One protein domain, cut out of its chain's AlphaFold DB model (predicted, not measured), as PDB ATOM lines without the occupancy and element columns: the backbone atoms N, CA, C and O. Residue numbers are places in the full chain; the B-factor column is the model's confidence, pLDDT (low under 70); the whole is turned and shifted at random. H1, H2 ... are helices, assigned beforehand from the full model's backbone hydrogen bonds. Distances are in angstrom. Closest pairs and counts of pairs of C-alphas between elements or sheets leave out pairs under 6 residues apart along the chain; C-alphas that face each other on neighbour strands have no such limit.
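This is residues 2 to 39 and 67 to 187 of the 195 residues of an uncharacterized protein of Dictyoglomus thermophilum (strain ATCC 35947 / DSM 3960 / H-6-12) (UniProt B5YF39). An elongated stack of long helices has H3 in its middle, with H1 and H2 on one side of it and the hairpin of H5 and H6 on the other. Short H4 packs on H1, and residues 33 to 39 of H1 and 67 to 72 of H2 stick out. The printed part has 159 residues with six named helices, H1 to H6 in order, and no named strand: all helix. It is only just loose, close to compact, with a radius of gyration of the C-alphas of 18.4 A and spans of 61 by 31 by 27 A.

H1, residues 9 to 39, begins at C-alpha 9 (24.414, 38.430, 10.523) and measures 45.3 A. H2 is residues 67 to 89, 33.2 A; H3 is residues 94 to 111, 25.2 A; H4 is residues 114 to 118. H5, residues 132 to 164, measures 48.0 A. H6, residues 167 to 187, 30.5 A, ends at C-alpha 187 (17.846, 13.000, 34.136).

H1, H2 and H3 form an up and down bundle, each helix running against the one before. H1 and H2 only just touch, with 3 pairs of C-alphas within 8 A. The hairpin H2 and H3 has its closest C-alphas at Thr 87 and Lys 94, 6.1 A. H1 touches H4 at Arg 21 and Ile 114, closest C-alphas 5.8 A apart. H3 touches H6, closest C-alphas Phe 103 and Gly 171, 4.0 A. H5 and H6 touch at a shallow tilt of 17 degrees, opposite ways, closest C-alphas Tyr 161 and Ile 169, 5.7 A. H1 and H5 are apart. In all six helices every O i to N i+4 pair is within hydrogen-bond range.

The farthest C-alphas, Tyr 39 and Tyr 90, are 62.5 A apart. Residues 40 to 66 are not printed, with 38.0 A between C-alphas 39 and 67. The H4 to H5 link is long. Residues 32 to 39 and 119 to 139 of this model have pLDDT under 70.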
ATOM      1  N   GLY A   2      16.708  46.251  10.774       73.12
ATOM      2  CA  GLY A   2      17.479  45.610  11.849       73.12
ATOM      3  C   GLY A   2      18.557  44.659  11.318       73.12
ATOM      4  O   GLY A   2      18.370  44.045  10.268       73.12
ATOM      5  N   LEU A   3      19.670  44.528  12.049       75.62
ATOM      6  CA  LEU A   3      20.832  43.702  11.674       75.62
ATOM      7  C   LEU A   3      20.469  42.232  11.400       75.62
ATOM      8  O   LEU A   3      21.056  41.615  10.520       75.62
ATOM      9  N   ILE A   4      19.441  41.703  12.071       74.38
ATOM     10  CA  ILE A   4      18.926  40.329  11.901       74.38
ATOM     11  C   ILE A   4      18.444  40.037  10.470       74.38
ATOM     12  O   ILE A   4      18.428  38.888  10.037       74.38
ATOM     13  N   TYR A   5      18.094  41.072   9.708       78.94
ATOM     14  CA  TYR A   5      17.670  40.952   8.315       78.94
ATOM     15  C   TYR A   5      18.826  41.030   7.316       78.94
ATOM     16  O   TYR A   5      18.578  41.093   6.112       78.94
ATOM     17  N   GLN A   6      20.076  41.051   7.781       81.19
ATOM     18  CA  GLN A   6      21.239  40.918   6.913       81.19
ATOM     19  C   GLN A   6      21.635  39.439   6.791       81.19
ATOM     20  O   GLN A   6      21.724  38.752   7.811       81.19
ATOM     21  N   PRO A   7      21.928  38.946   5.575       76.88
ATOM     22  CA  PRO A   7      22.164  37.520   5.339       76.88
ATOM     23  C   PRO A   7      23.403  37.006   6.083       76.88
ATOM     24  O   PRO A   7      23.439  35.867   6.531       76.88
ATOM     25  N   TRP A   8      24.411  37.856   6.278       78.12
ATOM     26  CA  TRP A   8      25.639  37.504   6.990       78.12
ATOM     27  C   TRP A   8      25.511  37.541   8.517       78.12
ATOM     28  O   TRP A   8      26.353  36.965   9.200       78.12
ATOM     29  N   PHE A   9      24.484  38.189   9.080       83.06
ATOM     30  CA  PHE A   9      24.414  38.430  10.523       83.06
ATOM     31  C   PHE A   9      24.308  37.131  11.326       83.06
ATOM     32  O   PHE A   9      25.119  36.888  12.215       83.06
ATOM     33  N   ILE A  10      23.349  36.265  10.988       81.75
ATOM     34  CA  ILE A  10      23.140  35.006  11.713       81.75
ATOM     35  C   ILE A  10      24.349  34.059  11.588       81.75
ATOM     36  O   ILE A  10      24.800  33.557  12.622       81.75
ATOM     37  N   PRO A  11      24.943  33.849  10.390       81.19
ATOM     38  CA  PRO A  11      26.194  33.105  10.265       81.19
ATOM     39  C   PRO A  11      27.316  33.648  11.160       81.19
ATOM     40  O   PRO A  11      27.976  32.871  11.847       81.19
ATOM     41  N   ILE A  12      27.506  34.973  11.203       86.00
ATOM     42  CA  ILE A  12      28.528  35.610  12.046       86.00
ATOM     43  C   ILE A  12      28.251  35.343  13.528       86.00
ATOM     44  O   ILE A  12      29.161  34.939  14.246       86.00
ATOM     45  N   VAL A  13      27.007  35.504  13.985       86.00
ATOM     46  CA  VAL A  13      26.628  35.242  15.385       86.00
ATOM     47  C   VAL A  13      26.909  33.789  15.774       86.00
ATOM     48  O   VAL A  13      27.483  33.536  16.833       86.00
ATOM     49  N   ILE A  14      26.574  32.833  14.905       84.94
ATOM     50  CA  ILE A  14      26.849  31.408  15.132       84.94
ATOM     51  C   ILE A  14      28.357  31.155  15.258       84.94
ATOM     52  O   ILE A  14      28.801  30.484  16.193       84.94
ATOM     53  N   ILE A  15      29.157  31.717  14.349       85.69
ATOM     54  CA  ILE A  15      30.619  31.606  14.385       85.69
ATOM     55  C   ILE A  15      31.167  32.205  15.689       85.69
ATOM     56  O   ILE A  15      31.976  31.565  16.364       85.69
ATOM     57  N   CYS A  16      30.677  33.378  16.096       87.12
ATOM     58  CA  CYS A  16      31.039  34.015  17.361       87.12
ATOM     59  C   CYS A  16      30.731  33.119  18.566       87.12
ATOM     60  O   CYS A  16      31.584  32.978  19.437       87.12
ATOM     61  N   PHE A  17      29.571  32.455  18.613       87.19
ATOM     62  CA  PHE A  17      29.252  31.508  19.689       87.19
ATOM     63  C   PHE A  17      30.185  30.295  19.711       87.19
ATOM     64  O   PHE A  17      30.612  29.867  20.784       87.19
ATOM     65  N   ILE A  18      30.567  29.767  18.547       84.81
ATOM     66  CA  ILE A  18      31.518  28.651  18.458       84.81
ATOM     67  C   ILE A  18      32.903  29.061  18.984       84.81
ATOM     68  O   ILE A  18      33.537  28.279  19.700       84.81
ATOM     69  N   PHE A  19      33.377  30.263  18.646       86.44
ATOM     70  CA  PHE A  19      34.645  30.794  19.155       86.44
ATOM     71  C   PHE A  19      34.580  31.117  20.647       86.44
ATOM     72  O   PHE A  19      35.484  30.735  21.387       86.44
ATOM     73  N   LEU A  20      33.499  31.752  21.097       85.06
ATOM     74  CA  LEU A  20      33.276  32.066  22.505       85.06
ATOM     75  C   LEU A  20      33.302  30.797  23.354       85.06
ATOM     76  O   LEU A  20      34.013  30.746  24.354       85.06
ATOM     77  N   ARG A  21      32.604  29.743  22.917       84.56
ATOM     78  CA  ARG A  21      32.649  28.439  23.581       84.56
ATOM     79  C   ARG A  21      34.084  27.918  23.688       84.56
ATOM     80  O   ARG A  21      34.492  27.516  24.766       84.56
ATOM     81  N   GLN A  22      34.850  27.925  22.594       84.56
ATOM     82  CA  GLN A  22      36.238  27.436  22.603       84.56
ATOM     83  C   GLN A  22      37.132  28.217  23.562       84.56
ATOM     84  O   GLN A  22      37.988  27.636  24.225       84.56
ATOM     85  N   TYR A  23      36.950  29.533  23.612       86.81
ATOM     86  CA  TYR A  23      37.681  30.392  24.528       86.81
ATOM     87  C   TYR A  23      37.348  30.062  25.987       86.81
ATOM     88  O   TYR A  23      38.255  29.875  26.795       86.81
ATOM     89  N   LEU A  24      36.059  29.937  26.308       83.25
ATOM     90  CA  LEU A  24      35.604  29.611  27.656       83.25
ATOM     91  C   LEU A  24      36.040  28.205  28.095       83.25
ATOM     92  O   LEU A  24      36.513  28.045  29.214       83.25
ATOM     93  N   GLU A  25      35.973  27.221  27.197       81.31
ATOM     94  CA  GLU A  25      36.429  25.845  27.430       81.31
ATOM     95  C   GLU A  25      37.927  25.806  27.787       81.31
ATOM     96  O   GLU A  25      38.313  25.201  28.784       81.31
ATOM     97  N   ARG A  26      38.776  26.533  27.047       81.81
ATOM     98  CA  ARG A  26      40.210  26.659  27.378       81.81
ATOM     99  C   ARG A  26      40.441  27.338  28.726       81.81
ATOM    100  O   ARG A  26      41.373  26.983  29.441       81.81
ATOM    101  N   LYS A  27      39.626  28.340  29.055       81.56
ATOM    102  CA  LYS A  27      39.732  29.073  30.317       81.56
ATOM    103  C   LYS A  27      39.375  28.178  31.512       81.56
ATOM    104  O   LYS A  27      40.090  28.205  32.507       81.56
ATOM    105  N   GLU A  28      38.326  27.365  31.395       74.12
ATOM    106  CA  GLU A  28      37.957  26.361  32.404       74.12
ATOM    107  C   GLU A  28      39.073  25.315  32.581       74.12
ATOM    108  O   GLU A  28      39.459  25.035  33.714       74.12
ATOM    109  N   GLU A  29      39.666  24.805  31.488       74.25
ATOM    110  CA  GLU A  29      40.805  23.867  31.552       74.25
ATOM    111  C   GLU A  29      42.000  24.457  32.330       74.25
ATOM    112  O   GLU A  29      42.614  23.762  33.143       74.25
ATOM    113  N   LEU A  30      42.323  25.737  32.117       77.94
ATOM    114  CA  LEU A  30      43.400  26.423  32.840       77.94
ATOM    115  C   LEU A  30      43.095  26.551  34.337       77.94
ATOM    116  O   LEU A  30      43.941  26.195  35.157       77.94
ATOM    117  N   TYR A  31      41.887  26.994  34.700       70.56
ATOM    118  CA  TYR A  31      41.491  27.101  36.108       70.56
ATOM    119  C   TYR A  31      41.480  25.747  36.811       70.56
ATOM    120  O   TYR A  31      41.941  25.642  37.947       70.56
ATOM    121  N   TYR A  32      41.029  24.696  36.125       67.88
ATOM    122  CA  TYR A  32      41.093  23.335  36.642       67.88
ATOM    123  C   TYR A  32      42.536  22.917  36.954       67.88
ATOM    124  O   TYR A  32      42.813  22.401  38.037       67.88
ATOM    125  N   GLN A  33      43.476  23.172  36.039       68.12
ATOM    126  CA  GLN A  33      44.890  22.854  36.253       68.12
ATOM    127  C   GLN A  33      45.513  23.674  37.390       68.12
ATOM    128  O   GLN A  33      46.328  23.146  38.148       68.12
ATOM    129  N   GLU A  34      45.162  24.952  37.520       69.00
ATOM    130  CA  GLU A  34      45.637  25.814  38.606       69.00
ATOM    131  C   GLU A  34      45.129  25.352  39.972       69.00
ATOM    132  O   GLU A  34      45.919  25.248  40.913       69.00
ATOM    133  N   ASP A  35      43.842  25.028  40.085       63.03
ATOM    134  CA  ASP A  35      43.275  24.502  41.323       63.03
ATOM    135  C   ASP A  35      43.865  23.133  41.657       63.03
ATOM    136  O   ASP A  35      44.313  22.932  42.784       63.03
ATOM    137  N   ALA A  36      43.997  22.234  40.678       60.72
ATOM    138  CA  ALA A  36      44.658  20.945  40.873       60.72
ATOM    139  C   ALA A  36      46.089  21.104  41.423       60.72
ATOM    140  O   ALA A  36      46.489  20.359  42.315       60.72
ATOM    141  N   LYS A  37      46.849  22.105  40.956       61.47
ATOM    142  CA  LYS A  37      48.203  22.406  41.456       61.47
ATOM    143  C   LYS A  37      48.229  22.914  42.898       61.47
ATOM    144  O   LYS A  37      49.201  22.642  43.601       61.47
ATOM    145  N   LYS A  38      47.199  23.634  43.355       57.38
ATOM    146  CA  LYS A  38      47.115  24.105  44.750       57.38
ATOM    147  C   LYS A  38      46.992  22.936  45.721       57.38
ATOM    148  O   LYS A  38      47.677  22.940  46.736       57.38
ATOM    149  N   TYR A  39      46.203  21.917  45.379       50.47
ATOM    150  CA  TYR A  39      46.043  20.724  46.217       50.47
ATOM    151  C   TYR A  39      47.300  19.837  46.258       50.47
ATOM    152  O   TYR A  39      47.532  19.184  47.264       50.47
ATOM    153  N   PHE A  67      32.976  14.688  12.281       75.94
ATOM    154  CA  PHE A  67      32.721  15.334  10.992       75.94
ATOM    155  C   PHE A  67      31.232  15.702  10.820       75.94
ATOM    156  O   PHE A  67      30.904  16.787  10.343       75.94
ATOM    157  N   GLY A  68      30.329  14.869  11.356       76.12
ATOM    158  CA  GLY A  68      28.889  15.133  11.380       76.12
ATOM    159  C   GLY A  68      28.470  16.393  12.152       76.12
ATOM    160  O   GLY A  68      27.497  17.032  11.770       76.12
ATOM    161  N   PHE A  69      29.213  16.809  13.186       76.44
ATOM    162  CA  PHE A  69      28.951  18.066  13.902       76.44
ATOM    163  C   PHE A  69      29.127  19.272  12.973       76.44
ATOM    164  O   PHE A  69      28.285  20.165  12.946       76.44
ATOM    165  N   TRP A  70      30.199  19.288  12.178       77.38
ATOM    166  CA  TRP A  70      30.463  20.381  11.243       77.38
ATOM    167  C   TRP A  70      29.457  20.411  10.093       77.38
ATOM    168  O   TRP A  70      28.951  21.484   9.775       77.38
ATOM    169  N   ILE A  71      29.095  19.245   9.544       81.38
ATOM    170  CA  ILE A  71      28.045  19.140   8.519       81.38
ATOM    171  C   ILE A  71      26.724  19.705   9.041       81.38
ATOM    172  O   ILE A  71      26.110  20.532   8.372       81.38
ATOM    173  N   LEU A  72      26.297  19.297  10.240       80.25
ATOM    174  CA  LEU A  72      25.027  19.743  10.813       80.25
ATOM    175  C   LEU A  72      24.976  21.270  10.956       80.25
ATOM    176  O   LEU A  72      23.969  21.887  10.612       80.25
ATOM    177  N   ASN A  73      26.074  21.885  11.410       81.12
ATOM    178  CA  ASN A  73      26.155  23.341  11.535       81.12
ATOM    179  C   ASN A  73      26.057  24.039  10.168       81.12
ATOM    180  O   ASN A  73      25.334  25.025  10.040       81.12
ATOM    181  N   ILE A  74      26.729  23.513   9.136       82.88
ATOM    182  CA  ILE A  74      26.661  24.054   7.768       82.88
ATOM    183  C   ILE A  74      25.231  23.965   7.219       82.88
ATOM    184  O   ILE A  74      24.719  24.947   6.686       82.88
ATOM    185  N   VAL A  75      24.564  22.820   7.393       84.94
ATOM    186  CA  VAL A  75      23.172  22.619   6.956       84.94
ATOM    187  C   VAL A  75      22.228  23.600   7.652       84.94
ATOM    188  O   VAL A  75      21.392  24.214   6.992       84.94
ATOM    189  N   LEU A  76      22.388  23.810   8.962       81.06
ATOM    190  CA  LEU A  76      21.598  24.783   9.724       81.06
ATOM    191  C   LEU A  76      21.800  26.222   9.230       81.06
ATOM    192  O   LEU A  76      20.830  26.970   9.103       81.06
ATOM    193  N   ILE A  77      23.041  26.610   8.927       83.81
ATOM    194  CA  ILE A  77      23.354  27.942   8.392       83.81
ATOM    195  C   ILE A  77      22.716  28.134   7.011       83.81
ATOM    196  O   ILE A  77      22.083  29.160   6.765       83.81
ATOM    197  N   LEU A  78      22.840  27.144   6.122       84.56
ATOM    198  CA  LEU A  78      22.221  27.184   4.796       84.56
ATOM    199  C   LEU A  78      20.696  27.259   4.880       84.56
ATOM    200  O   LEU A  78      20.085  28.019   4.133       84.56
ATOM    201  N   TYR A  79      20.084  26.531   5.814       82.06
ATOM    202  CA  TYR A  79      18.644  26.590   6.046       82.06
ATOM    203  C   TYR A  79      18.188  27.994   6.465       82.06
ATOM    204  O   TYR A  79      17.239  28.529   5.903       82.06
ATOM    205  N   LEU A  80      18.891  28.637   7.399       82.44
ATOM    206  CA  LEU A  80      18.586  30.014   7.807       82.44
ATOM    207  C   LEU A  80      18.722  31.015   6.657       82.44
ATOM    208  O   LEU A  80      17.858  31.876   6.492       82.44
ATOM    209  N   LEU A  81      19.780  30.892   5.852       83.62
ATOM    210  CA  LEU A  81      19.970  31.713   4.656       83.62
ATOM    211  C   LEU A  81      18.849  31.488   3.639       83.62
ATOM    212  O   LEU A  81      18.354  32.443   3.047       83.62
ATOM    213  N   PHE A  82      18.412  30.242   3.468       82.50
ATOM    214  CA  PHE A  82      17.294  29.899   2.600       82.50
ATOM    215  C   PHE A  82      15.986  30.547   3.074       82.50
ATOM    216  O   PHE A  82      15.314  31.212   2.284       82.50
ATOM    217  N   VAL A  83      15.652  30.437   4.365       82.00
ATOM    218  CA  VAL A  83      14.463  31.094   4.935       82.00
ATOM    219  C   VAL A  83      14.568  32.615   4.789       82.00
ATOM    220  O   VAL A  83      13.593  33.257   4.410       82.00
ATOM    221  N   TRP A  84      15.755  33.196   4.990       85.69
ATOM    222  CA  TRP A  84      15.988  34.621   4.756       85.69
ATOM    223  C   TRP A  84      15.701  35.036   3.302       85.69
ATOM    224  O   TRP A  84      15.026  36.045   3.076       85.69
ATOM    225  N   VAL A  85      16.161  34.258   2.311       82.69
ATOM    226  CA  VAL A  85      15.881  34.509   0.884       82.69
ATOM    227  C   VAL A  85      14.376  34.467   0.621       82.69
ATOM    228  O   VAL A  85      13.846  35.370  -0.029       82.69
ATOM    229  N   LEU A  86      13.666  33.476   1.166       81.25
ATOM    230  CA  LEU A  86      12.209  33.387   1.042       81.25
ATOM    231  C   LEU A  86      11.512  34.626   1.617       81.25
ATOM    232  O   LEU A  86      10.639  35.205   0.967       81.25
ATOM    233  N   THR A  87      11.924  35.086   2.799       81.19
ATOM    234  CA  THR A  87      11.372  36.297   3.429       81.19
ATOM    235  C   THR A  87      11.645  37.544   2.604       81.19
ATOM    236  O   THR A  87      10.784  38.417   2.495       81.19
ATOM    237  N   LYS A  88      12.839  37.660   2.016       80.31
ATOM    238  CA  LYS A  88      13.248  38.878   1.318       80.31
ATOM    239  C   LYS A  88      12.672  38.990  -0.091       80.31
ATOM    240  O   LYS A  88      12.329  40.100  -0.494       80.31
ATOM    241  N   TYR A  89      12.584  37.877  -0.815       80.38
ATOM    242  CA  TYR A  89      12.280  37.872  -2.250       80.38
ATOM    243  C   TYR A  89      10.925  37.253  -2.602       80.38
ATOM    244  O   TYR A  89      10.375  37.585  -3.644       80.38
ATOM    245  N   TYR A  90      10.363  36.403  -1.738       80.25
ATOM    246  CA  TYR A  90       9.141  35.643  -2.030       80.25
ATOM    247  C   TYR A  90       7.963  36.002  -1.112       80.25
ATOM    248  O   TYR A  90       6.952  35.307  -1.099       80.25
ATOM    249  N   GLY A  91       8.077  37.089  -0.339       75.38
ATOM    250  CA  GLY A  91       6.992  37.581   0.517       75.38
ATOM    251  C   GLY A  91       6.674  36.680   1.715       75.38
ATOM    252  O   GLY A  91       5.603  36.807   2.306       75.38
ATOM    253  N   PHE A  92       7.582  35.773   2.085       81.12
ATOM    254  CA  PHE A  92       7.414  34.924   3.262       81.12
ATOM    255  C   PHE A  92       7.374  35.765   4.550       81.12
ATOM    256  O   PHE A  92       8.036  36.802   4.649       81.12
ATOM    257  N   SER A  93       6.593  35.325   5.542       84.19
ATOM    258  CA  SER A  93       6.338  36.104   6.760       84.19
ATOM    259  C   SER A  93       7.629  36.446   7.510       84.19
ATOM    260  O   SER A  93       8.455  35.578   7.812       84.19
ATOM    261  N   LYS A  94       7.787  37.735   7.835       84.00
ATOM    262  CA  LYS A  94       8.911  38.239   8.634       84.00
ATOM    263  C   LYS A  94       8.866  37.711  10.063       84.00
ATOM    264  O   LYS A  94       9.912  37.358  10.595       84.00
ATOM    265  N   ASP A  95       7.672  37.582  10.632       85.75
ATOM    266  CA  ASP A  95       7.477  37.083  11.994       85.75
ATOM    267  C   ASP A  95       7.988  35.649  12.123       85.75
ATOM    268  O   ASP A  95       8.708  35.308  13.058       85.75
ATOM    269  N   VAL A  96       7.697  34.817  11.119       85.50
ATOM    270  CA  VAL A  96       8.163  33.427  11.083       85.50
ATOM    271  C   VAL A  96       9.688  33.361  10.982       85.50
ATOM    272  O   VAL A  96      10.312  32.559  11.677       85.50
ATOM    273  N   TYR A  97      10.312  34.225  10.175       86.31
ATOM    274  CA  TYR A  97      11.774  34.318  10.111       86.31
ATOM    275  C   TYR A  97      12.388  34.747  11.447       86.31
ATOM    276  O   TYR A  97      13.360  34.139  11.890       86.31
ATOM    277  N   GLU A  98      11.814  35.748  12.114       87.19
ATOM    278  CA  GLU A  98      12.278  36.208  13.423       87.19
ATOM    279  C   GLU A  98      12.214  35.099  14.482       87.19
ATOM    280  O   GLU A  98      13.189  34.905  15.213       87.19
ATOM    281  N   ILE A  99      11.131  34.313  14.510       88.06
ATOM    282  CA  ILE A  99      11.002  33.146  15.396       88.06
ATOM    283  C   ILE A  99      12.101  32.121  15.097       88.06
ATOM    284  O   ILE A  99      12.787  31.673  16.015       88.06
ATOM    285  N   ILE A 100      12.311  31.758  13.827       87.25
ATOM    286  CA  ILE A 100      13.324  30.766  13.425       87.25
ATOM    287  C   ILE A 100      14.743  31.255  13.757       87.25
ATOM    288  O   ILE A 100      15.574  30.487  14.256       87.25
ATOM    289  N   ALA A 101      15.029  32.534  13.513       86.00
ATOM    290  CA  ALA A 101      16.312  33.153  13.819       86.00
ATOM    291  C   ALA A 101      16.580  33.150  15.330       86.00
ATOM    292  O   ALA A 101      17.640  32.696  15.769       86.00
ATOM    293  N   GLY A 102      15.608  33.600  16.128       86.12
ATOM    294  CA  GLY A 102      15.680  33.598  17.588       86.12
ATOM    295  C   GLY A 102      15.863  32.200  18.166       86.12
ATOM    296  O   GLY A 102      16.749  31.975  18.991       86.12
ATOM    297  N   PHE A 103      15.094  31.239  17.655       89.75
ATOM    298  CA  PHE A 103      15.210  29.831  18.012       89.75
ATOM    299  C   PHE A 103      16.612  29.293  17.735       89.75
ATOM    300  O   PHE A 103      17.215  28.661  18.600       89.75
ATOM    301  N   THR A 104      17.172  29.586  16.561       87.38
ATOM    302  CA  THR A 104      18.496  29.077  16.194       87.38
ATOM    303  C   THR A 104      19.603  29.714  17.028       87.38
ATOM    304  O   THR A 104      20.471  29.005  17.532       87.38
ATOM    305  N   MET A 105      19.565  31.033  17.241       87.88
ATOM    306  CA  MET A 105      20.548  31.714  18.093       87.88
ATOM    307  C   MET A 105      20.525  31.162  19.521       87.88
ATOM    308  O   MET A 105      21.577  30.837  20.072       87.88
ATOM    309  N   ALA A 106      19.333  30.988  20.096       87.81
ATOM    310  CA  ALA A 106      19.177  30.406  21.421       87.81
ATOM    311  C   ALA A 106      19.646  28.947  21.460       87.81
ATOM    312  O   ALA A 106      20.375  28.573  22.376       87.81
ATOM    313  N   LEU A 107      19.310  28.130  20.455       87.12
ATOM    314  CA  LEU A 107      19.826  26.766  20.353       87.12
ATOM    315  C   LEU A 107      21.350  26.750  20.424       87.12
ATOM    316  O   LEU A 107      21.889  26.036  21.258       87.12
ATOM    317  N   TYR A 108      22.050  27.548  19.616       84.00
ATOM    318  CA  TYR A 108      23.513  27.581  19.662       84.00
ATOM    319  C   TYR A 108      24.034  28.063  21.013       84.00
ATOM    320  O   TYR A 108      24.905  27.414  21.581       84.00
ATOM    321  N   PHE A 109      23.493  29.152  21.556       83.56
ATOM    322  CA  PHE A 109      23.945  29.691  22.837       83.56
ATOM    323  C   PHE A 109      23.802  28.666  23.973       83.56
ATOM    324  O   PHE A 109      24.738  28.418  24.732       83.56
ATOM    325  N   PHE A 110      22.646  28.008  24.051       82.38
ATOM    326  CA  PHE A 110      22.320  27.101  25.140       82.38
ATOM    327  C   PHE A 110      22.851  25.672  24.918       82.38
ATOM    328  O   PHE A 110      23.379  25.077  25.850       82.38
ATOM    329  N   PHE A 111      22.775  25.096  23.713       77.81
ATOM    330  CA  PHE A 111      23.290  23.736  23.454       77.81
ATOM    331  C   PHE A 111      24.816  23.658  23.427       77.81
ATOM    332  O   PHE A 111      25.365  22.592  23.700       77.81
ATOM    333  N   LEU A 112      25.509  24.761  23.133       77.81
ATOM    334  CA  LEU A 112      26.962  24.841  23.290       77.81
ATOM    335  C   LEU A 112      27.397  25.004  24.757       77.81
ATOM    336  O   LEU A 112      28.588  25.172  24.999       77.81
ATOM    337  N   ASP A 113      26.455  24.952  25.709       73.75
ATOM    338  CA  ASP A 113      26.676  25.100  27.152       73.75
ATOM    339  C   ASP A 113      27.412  26.399  27.535       73.75
ATOM    340  O   ASP A 113      28.002  26.486  28.608       73.75
ATOM    341  N   ILE A 114      27.323  27.445  26.700       81.12
ATOM    342  CA  ILE A 114      27.951  28.752  26.955       81.12
ATOM    343  C   ILE A 114      27.558  29.310  28.335       81.12
ATOM    344  O   ILE A 114      28.461  29.737  29.053       81.12
ATOM    345  N   PRO A 115      26.276  29.265  28.765       77.19
ATOM    346  CA  PRO A 115      25.900  29.685  30.113       77.19
ATOM    347  C   PRO A 115      26.624  28.911  31.207       77.19
ATOM    348  O   PRO A 115      27.189  29.545  32.086       77.19
ATOM    349  N   GLY A 116      26.708  27.582  31.091       72.81
ATOM    350  CA  GLY A 116      27.386  26.734  32.071       72.81
ATOM    351  C   GLY A 116      28.866  27.087  32.219       72.81
ATOM    352  O   GLY A 116      29.371  27.175  33.336       72.81
ATOM    353  N   TYR A 117      29.540  27.385  31.105       72.31
ATOM    354  CA  TYR A 117      30.917  27.878  31.141       72.31
ATOM    355  C   TYR A 117      31.038  29.277  31.780       72.31
ATOM    356  O   TYR A 117      32.027  29.561  32.451       72.31
ATOM    357  N   ILE A 118      30.059  30.171  31.584       75.75
ATOM    358  CA  ILE A 118      30.049  31.518  32.189       75.75
ATOM    359  C   ILE A 118      29.776  31.443  33.694       75.75
ATOM    360  O   ILE A 118      30.449  32.108  34.478       75.75
ATOM    361  N   SER A 119      28.792  30.639  34.095       65.44
ATOM    362  CA  SER A 119      28.410  30.421  35.490       65.44
ATOM    363  C   SER A 119      29.393  29.519  36.234       65.44
ATOM    364  O   SER A 119      29.220  29.280  37.429       65.44
ATOM    365  N   ASN A 120      30.445  29.056  35.546       62.75
ATOM    366  CA  ASN A 120      31.458  28.151  36.072       62.75
ATOM    367  C   ASN A 120      30.810  26.907  36.704       62.75
ATOM    368  O   ASN A 120      31.284  26.384  37.714       62.75
ATOM    369  N   ILE A 121      29.680  26.454  36.142       61.81
ATOM    370  CA  ILE A 121      29.078  25.170  36.485       61.81
ATOM    371  C   ILE A 121      29.992  24.126  35.858       61.81
ATOM    372  O   ILE A 121      29.831  23.754  34.698       61.81
ATOM    373  N   TRP A 122      30.976  23.708  36.651       58.56
ATOM    374  CA  TRP A 122      32.022  22.770  36.276       58.56
ATOM    375  C   TRP A 122      31.425  21.574  35.548       58.56
ATOM    376  O   TRP A 122      30.692  20.763  36.127       58.56
ATOM    377  N   THR A 123      31.737  21.463  34.261       54.34
ATOM    378  CA  THR A 123      31.194  20.379  33.434       54.34
ATOM    379  C   THR A 123      31.909  19.058  33.731       54.34
ATOM    380  O   THR A 123      31.363  17.986  33.473       54.34
ATOM    381  N   TYR A 124      33.104  19.148  34.330       48.59
ATOM    382  CA  TYR A 124      33.997  18.043  34.659       48.59
ATOM    383  C   TYR A 124      34.559  18.185  36.081       48.59
ATOM    384  O   TYR A 124      35.713  18.541  36.294       48.59
ATOM    385  N   ARG A 125      33.747  17.851  37.084       44.84
ATOM    386  CA  ARG A 125      34.266  17.246  38.318       44.84
ATOM    387  C   ARG A 125      33.739  15.819  38.366       44.84
ATOM    388  O   ARG A 125      32.765  15.516  39.048       44.84
ATOM    389  N   GLU A 126      34.360  14.930  37.596       42.66
ATOM    390  CA  GLU A 126      34.418  13.548  38.064       42.66
ATOM    391  C   GLU A 126      35.312  13.601  39.299       42.66
ATOM    392  O   GLU A 126      36.498  13.894  39.187       42.66
ATOM    393  N   TYR A 127      34.714  13.476  40.487       40.69
ATOM    394  CA  TYR A 127      35.483  13.331  41.716       40.69
ATOM    395  C   TYR A 127      36.348  12.075  41.546       40.69
ATOM    396  O   TYR A 127      35.791  10.981  41.398       40.69
ATOM    397  N   PRO A 128      37.683  12.211  41.497       38.06
ATOM    398  CA  PRO A 128      38.560  11.073  41.312       38.06
ATOM    399  C   PRO A 128      38.583  10.299  42.632       38.06
ATOM    400  O   PRO A 128      39.303  10.659  43.557       38.06
ATOM    401  N   GLY A 129      37.730   9.281  42.748       39.06
ATOM    402  CA  GLY A 129      37.713   8.411  43.928       39.06
ATOM    403  C   GLY A 129      36.382   7.778  44.298       39.06
ATOM    404  O   GLY A 129      36.320   7.114  45.328       39.06
ATOM    405  N   SER A 130      35.318   7.950  43.514       36.06
ATOM    406  CA  SER A 130      34.003   7.681  44.061       36.06
ATOM    407  C   SER A 130      33.316   6.408  43.570       36.06
ATOM    408  O   SER A 130      33.287   6.087  42.378       36.06
ATOM    409  N   VAL A 131      32.761   5.656  44.529       47.03
ATOM    410  CA  VAL A 131      31.883   4.498  44.307       47.03
ATOM    411  C   VAL A 131      30.836   4.891  43.263       47.03
ATOM    412  O   VAL A 131      30.383   6.030  43.259       47.03
ATOM    413  N   LYS A 132      30.424   3.969  42.383       48.12
ATOM    414  CA  LYS A 132      29.476   4.190  41.266       48.12
ATOM    415  C   LYS A 132      28.305   5.150  41.588       48.12
ATOM    416  O   LYS A 132      27.873   5.875  40.696       48.12
ATOM    417  N   GLY A 133      27.855   5.188  42.848       45.53
ATOM    418  CA  GLY A 133      26.850   6.113  43.373       45.53
ATOM    419  C   GLY A 133      27.211   7.610  43.412       45.53
ATOM    420  O   GLY A 133      26.372   8.458  43.106       45.53
ATOM    421  N   GLU A 134      28.452   7.980  43.700       47.84
ATOM    422  CA  GLU A 134      28.898   9.381  43.742       47.84
ATOM    423  C   GLU A 134      29.125   9.966  42.329       47.84
ATOM    424  O   GLU A 134      28.861  11.147  42.105       47.84
ATOM    425  N   ILE A 135      29.514   9.148  41.338       52.72
ATOM    426  CA  ILE A 135      29.576   9.555  39.915       52.72
ATOM    427  C   ILE A 135      28.163   9.797  39.356       52.72
ATOM    428  O   ILE A 135      27.932  10.719  38.567       52.72
ATOM    429  N   THR A 136      27.180   8.984  39.751       52.25
ATOM    430  CA  THR A 136      25.773   9.228  39.395       52.25
ATOM    431  C   THR A 136      25.218  10.471  40.087       52.25
ATOM    432  O   THR A 136      24.514  11.244  39.439       52.25
ATOM    433  N   LEU A 137      25.594  10.727  41.346       56.56
ATOM    434  CA  LEU A 137      25.236  11.952  42.071       56.56
ATOM    435  C   LEU A 137      25.849  13.200  41.424       56.56
ATOM    436  O   LEU A 137      25.142  14.193  41.252       56.56
ATOM    437  N   SER A 138      27.111  13.154  40.983       63.06
ATOM    438  CA  SER A 138      27.755  14.290  40.311       63.06
ATOM    439  C   SER A 138      27.108  14.601  38.957       63.06
ATOM    440  O   SER A 138      26.797  15.759  38.674       63.06
ATOM    441  N   LYS A 139      26.788  13.583  38.145       67.62
ATOM    442  CA  LYS A 139      26.057  13.764  36.876       67.62
ATOM    443  C   LYS A 139      24.645  14.291  37.105       67.62
ATOM    444  O   LYS A 139      24.218  15.211  36.403       67.62
ATOM    445  N   HIS A 140      23.934  13.752  38.091       71.00
ATOM    446  CA  HIS A 140      22.599  14.218  38.449       71.00
ATOM    447  C   HIS A 140      22.631  15.678  38.930       71.00
ATOM    448  O   HIS A 140      21.793  16.477  38.510       71.00
ATOM    449  N   PHE A 141      23.634  16.061  39.726       73.19
ATOM    450  CA  PHE A 141      23.844  17.435  40.185       73.19
ATOM    451  C   PHE A 141      24.126  18.397  39.025       73.19
ATOM    452  O   PHE A 141      23.472  19.433  38.923       73.19
ATOM    453  N   ILE A 142      25.025  18.035  38.102       75.31
ATOM    454  CA  ILE A 142      25.342  18.855  36.920       75.31
ATOM    455  C   ILE A 142      24.089  19.081  36.068       75.31
ATOM    456  O   ILE A 142      23.766  20.221  35.729       75.31
ATOM    457  N   TYR A 143      23.345  18.023  35.734       78.19
ATOM    458  CA  TYR A 143      22.129  18.161  34.927       78.19
ATOM    459  C   TYR A 143      21.021  18.929  35.657       78.19
ATOM    460  O   TYR A 143      20.334  19.740  35.034       78.19
ATOM    461  N   SER A 144      20.880  18.743  36.970       79.19
ATOM    462  CA  SER A 144      19.932  19.503  37.794       79.19
ATOM    463  C   SER A 144      20.290  20.990  37.850       79.19
ATOM    464  O   SER A 144      19.413  21.843  37.711       79.19
ATOM    465  N   SER A 145      21.579  21.313  37.964       81.19
ATOM    466  CA  SER A 145      22.074  22.689  37.933       81.19
ATOM    467  C   SER A 145      21.806  23.349  36.575       81.19
ATOM    468  O   SER A 145      21.174  24.405  36.510       81.19
ATOM    469  N   LYS A 146      22.134  22.662  35.469       83.00
ATOM    470  CA  LYS A 146      21.833  23.124  34.101       83.00
ATOM    471  C   LYS A 146      20.335  23.330  33.865       83.00
ATOM    472  O   LYS A 146      19.941  24.265  33.164       83.00
ATOM    473  N   LYS A 147      19.482  22.477  34.444       86.00
ATOM    474  CA  LYS A 147      18.021  22.640  34.393       86.00
ATOM    475  C   LYS A 147      17.596  23.937  35.077       86.00
ATOM    476  O   LYS A 147      16.815  24.690  34.499       86.00
ATOM    477  N   ASN A 148      18.101  24.201  36.281       85.69
ATOM    478  CA  ASN A 148      17.768  25.408  37.035       85.69
ATOM    479  C   ASN A 148      18.248  26.674  36.322       85.69
ATOM    480  O   ASN A 148      17.466  27.609  36.168       85.69
ATOM    481  N   GLU A 149      19.474  26.676  35.803       84.81
ATOM    482  CA  GLU A 149      19.993  27.772  34.984       84.81
ATOM    483  C   GLU A 149      19.085  28.033  33.770       84.81
ATOM    484  O   GLU A 149      18.623  29.153  33.553       84.81
ATOM    485  N   THR A 150      18.726  26.982  33.026       87.25
ATOM    486  CA  THR A 150      17.844  27.097  31.851       87.25
ATOM    487  C   THR A 150      16.458  27.644  32.220       87.25
ATOM    488  O   THR A 150      15.897  28.441  31.470       87.25
ATOM    489  N   LYS A 151      15.908  27.278  33.386       88.81
ATOM    490  CA  LYS A 151      14.642  27.834  33.897       88.81
ATOM    491  C   LYS A 151      14.743  29.323  34.228       88.81
ATOM    492  O   LYS A 151      13.815  30.061  33.918       88.81
ATOM    493  N   ILE A 152      15.850  29.770  34.821       89.12
ATOM    494  CA  ILE A 152      16.080  31.194  35.105       89.12
ATOM    495  C   ILE A 152      16.087  31.985  33.792       89.12
ATOM    496  O   ILE A 152      15.350  32.962  33.660       89.12
ATOM    497  N   PHE A 153      16.830  31.514  32.784       89.38
ATOM    498  CA  PHE A 153      16.833  32.138  31.458       89.38
ATOM    499  C   PHE A 153      15.455  32.125  30.790       89.38
ATOM    500  O   PHE A 153      15.100  33.103  30.133       89.38
ATOM    501  N   LEU A 154      14.663  31.064  30.972       92.38
ATOM    502  CA  LEU A 154      13.297  30.990  30.452       92.38
ATOM    503  C   LEU A 154      12.407  32.074  31.065       92.38
ATOM    504  O   LEU A 154      11.720  32.773  30.327       92.38
ATOM    505  N   ILE A 155      12.447  32.241  32.389       92.25
ATOM    506  CA  ILE A 155      11.647  33.248  33.101       92.25
ATOM    507  C   ILE A 155      12.043  34.657  32.651       92.25
ATOM    508  O   ILE A 155      11.179  35.449  32.284       92.25
ATOM    509  N   ILE A 156      13.344  34.955  32.615       91.56
ATOM    510  CA  ILE A 156      13.853  36.257  32.159       91.56
ATOM    511  C   ILE A 156      13.419  36.526  30.712       91.56
ATOM    512  O   ILE A 156      12.902  37.601  30.412       91.56
ATOM    513  N   SER A 157      13.576  35.540  29.823       91.19
ATOM    514  CA  SER A 157      13.178  35.668  28.416       91.19
ATOM    515  C   SER A 157      11.670  35.863  28.271       91.19
ATOM    516  O   SER A 157      11.238  36.653  27.440       91.19
ATOM    517  N   PHE A 158      10.861  35.200  29.101       92.94
ATOM    518  CA  PHE A 158       9.409  35.360  29.108       92.94
ATOM    519  C   PHE A 158       8.986  36.779  29.505       92.94
ATOM    520  O   PHE A 158       8.189  37.395  28.800       92.94
ATOM    521  N   PHE A 159       9.563  37.340  30.570       93.94
ATOM    522  CA  PHE A 159       9.304  38.736  30.940       93.94
ATOM    523  C   PHE A 159       9.762  39.710  29.854       93.94
ATOM    524  O   PHE A 159       9.041  40.650  29.522       93.94
ATOM    525  N   TYR A 160      10.927  39.469  29.252       91.12
ATOM    526  CA  TYR A 160      11.429  40.307  28.166       91.12
ATOM    527  C   TYR A 160      10.535  40.232  26.918       91.12
ATOM    528  O   TYR A 160      10.302  41.245  26.255       91.12
ATOM    529  N   TYR A 161       9.961  39.060  26.634       92.75
ATOM    530  CA  TYR A 161       8.952  38.894  25.593       92.75
ATOM    531  C   TYR A 161       7.677  39.680  25.904       92.75
ATOM    532  O   TYR A 161       7.215  40.409  25.039       92.75
ATOM    533  N   LEU A 162       7.141  39.615  27.127       92.50
ATOM    534  CA  LEU A 162       5.951  40.394  27.502       92.50
ATOM    535  C   LEU A 162       6.165  41.911  27.385       92.50
ATOM    536  O   LEU A 162       5.232  42.640  27.069       92.50
ATOM    537  N   LEU A 163       7.390  42.385  27.626       91.62
ATOM    538  CA  LEU A 163       7.732  43.804  27.526       91.62
ATOM    539  C   LEU A 163       7.879  44.298  26.083       91.62
ATOM    540  O   LEU A 163       7.611  45.463  25.808       91.62
ATOM    541  N   THR A 164       8.346  43.447  25.169       88.88
ATOM    542  CA  THR A 164       8.751  43.870  23.814       88.88
ATOM    543  C   THR A 164       7.910  43.263  22.696       88.88
ATOM    544  O   THR A 164       7.977  43.743  21.567       88.88
ATOM    545  N   PHE A 165       7.163  42.195  22.982       89.69
ATOM    546  CA  PHE A 165       6.473  41.337  22.015       89.69
ATOM    547  C   PHE A 165       7.356  40.904  20.832       89.69
ATOM    548  O   PHE A 165       6.876  40.687  19.723       89.69
ATOM    549  N   SER A 166       8.669  40.763  21.049       89.62
ATOM    550  CA  SER A 166       9.590  40.389  19.975       89.62
ATOM    551  C   SER A 166       9.503  38.898  19.645       89.62
ATOM    552  O   SER A 166       9.796  38.033  20.477       89.62
ATOM    553  N   ASN A 167       9.211  38.596  18.381       90.12
ATOM    554  CA  ASN A 167       9.167  37.240  17.831       90.12
ATOM    555  C   ASN A 167      10.513  36.498  17.930       90.12
ATOM    556  O   ASN A 167      10.551  35.274  18.043       90.12
ATOM    557  N   ILE A 168      11.629  37.229  17.976       88.81
ATOM    558  CA  ILE A 168      12.963  36.655  18.206       88.81
ATOM    559  C   ILE A 168      13.059  36.057  19.612       88.81
ATOM    560  O   ILE A 168      13.563  34.947  19.790       88.81
ATOM    561  N   ILE A 169      12.545  36.766  20.619       89.31
ATOM    562  CA  ILE A 169      12.535  36.270  21.999       89.31
ATOM    563  C   ILE A 169      11.583  35.082  22.113       89.31
ATOM    564  O   ILE A 169      11.912  34.106  22.780       89.31
ATOM    565  N   LEU A 170      10.446  35.117  21.411       91.56
ATOM    566  CA  LEU A 170       9.529  33.980  21.339       91.56
ATOM    567  C   LEU A 170      10.233  32.721  20.802       91.56
ATOM    568  O   LEU A 170      10.131  31.648  21.398       91.56
ATOM    569  N   GLY A 171      11.028  32.863  19.737       90.44
ATOM    570  CA  GLY A 171      11.903  31.799  19.241       90.44
ATOM    571  C   GLY A 171      12.871  31.272  20.307       90.44
ATOM    572  O   GLY A 171      13.009  30.060  20.483       90.44
ATOM    573  N   ALA A 172      13.503  32.166  21.071       91.50
ATOM    574  CA  ALA A 172      14.411  31.785  22.152       91.50
ATOM    575  C   ALA A 172      13.707  31.031  23.297       91.50
ATOM    576  O   ALA A 172      14.244  30.045  23.809       91.50
ATOM    577  N   ILE A 173      12.487  31.439  23.658       93.12
ATOM    578  CA  ILE A 173      11.641  30.757  24.649       93.12
ATOM    579  C   ILE A 173      11.360  29.318  24.205       93.12
ATOM    580  O   ILE A 173      11.549  28.391  24.993       93.12
ATOM    581  N   PHE A 174      10.986  29.100  22.939       93.25
ATOM    582  CA  PHE A 174      10.766  27.746  22.421       93.25
ATOM    583  C   PHE A 174      12.025  26.876  22.507       93.25
ATOM    584  O   PHE A 174      11.944  25.723  22.936       93.25
ATOM    585  N   ALA A 175      13.197  27.421  22.171       92.25
ATOM    586  CA  ALA A 175      14.463  26.693  22.294       92.25
ATOM    587  C   ALA A 175      14.760  26.287  23.750       92.25
ATOM    588  O   ALA A 175      15.204  25.165  24.009       92.25
ATOM    589  N   LEU A 176      14.471  27.169  24.709       91.81
ATOM    590  CA  LEU A 176      14.653  26.908  26.137       91.81
ATOM    591  C   LEU A 176      13.699  25.832  26.667       91.81
ATOM    592  O   LEU A 176      14.145  24.944  27.394       91.81
ATOM    593  N   ILE A 177      12.423  25.851  26.266       92.19
ATOM    594  CA  ILE A 177      11.445  24.808  26.625       92.19
ATOM    595  C   ILE A 177      11.933  23.437  26.142       92.19
ATOM    596  O   ILE A 177      11.977  22.480  26.920       92.19
ATOM    597  N   ILE A 178      12.368  23.352  24.881       90.19
ATOM    598  CA  ILE A 178      12.909  22.115  24.304       90.19
ATOM    599  C   ILE A 178      14.153  21.657  25.073       90.19
ATOM    600  O   ILE A 178      14.285  20.470  25.380       90.19
ATOM    601  N   ARG A 179      15.056  22.576  25.435       87.12
ATOM    602  CA  ARG A 179      16.253  22.237  26.215       87.12
ATOM    603  C   ARG A 179      15.907  21.679  27.594       87.12
ATOM    604  O   ARG A 179      16.490  20.670  27.977       87.12
ATOM    605  N   ILE A 180      14.956  22.281  28.314       88.94
ATOM    606  CA  ILE A 180      14.490  21.765  29.614       88.94
ATOM    607  C   ILE A 180      13.961  20.342  29.454       88.94
ATOM    608  O   ILE A 180      14.371  19.453  30.198       88.94
ATOM    609  N   TRP A 181      13.123  20.103  28.443       89.50
ATOM    610  CA  TRP A 181      12.593  18.770  28.162       89.50
ATOM    611  C   TRP A 181      13.696  17.744  27.859       89.50
ATOM    612  O   TRP A 181      13.667  16.624  28.373       89.50
ATOM    613  N   PHE A 182      14.716  18.118  27.078       86.62
ATOM    614  CA  PHE A 182      15.867  17.247  26.822       86.62
ATOM    615  C   PHE A 182      16.676  16.943  28.085       86.62
ATOM    616  O   PHE A 182      17.120  15.804  28.250       86.62
ATOM    617  N   ILE A 183      16.883  17.931  28.961       84.56
ATOM    618  CA  ILE A 183      17.575  17.731  30.241       84.56
ATOM    619  C   ILE A 183      16.765  16.776  31.124       84.56
ATOM    620  O   ILE A 183      17.334  15.821  31.646       84.56
ATOM    621  N   ASP A 184      15.448  16.952  31.204       83.94
ATOM    622  CA  ASP A 184      14.557  16.081  31.980       83.94
ATOM    623  C   ASP A 184      14.570  14.643  31.476       83.94
ATOM    624  O   ASP A 184      14.690  13.705  32.263       83.94
ATOM    625  N   ARG A 185      14.552  14.458  30.155       84.56
ATOM    626  CA  ARG A 185      14.664  13.132  29.541       84.56
ATOM    627  C   ARG A 185      16.026  12.474  29.775       84.56
ATOM    628  O   ARG A 185      16.127  11.251  29.707       84.56
ATOM    629  N   ARG A 186      17.093  13.253  29.975       81.44
ATOM    630  CA  ARG A 186      18.408  12.710  30.346       81.44
ATOM    631  C   ARG A 186      18.457  12.363  31.827       81.44
ATOM    632  O   ARG A 186      18.910  11.271  32.144       81.44
ATOM    633  N   LEU A 187      17.950  13.240  32.694       78.81
ATOM    634  CA  LEU A 187      17.846  13.000  34.136       78.81
ATOM    635  C   LEU A 187      17.055  11.725  34.435       78.81
ATOM    636  O   LEU A 187      17.539  10.893  35.189       78.81
TER     637      LEU A 187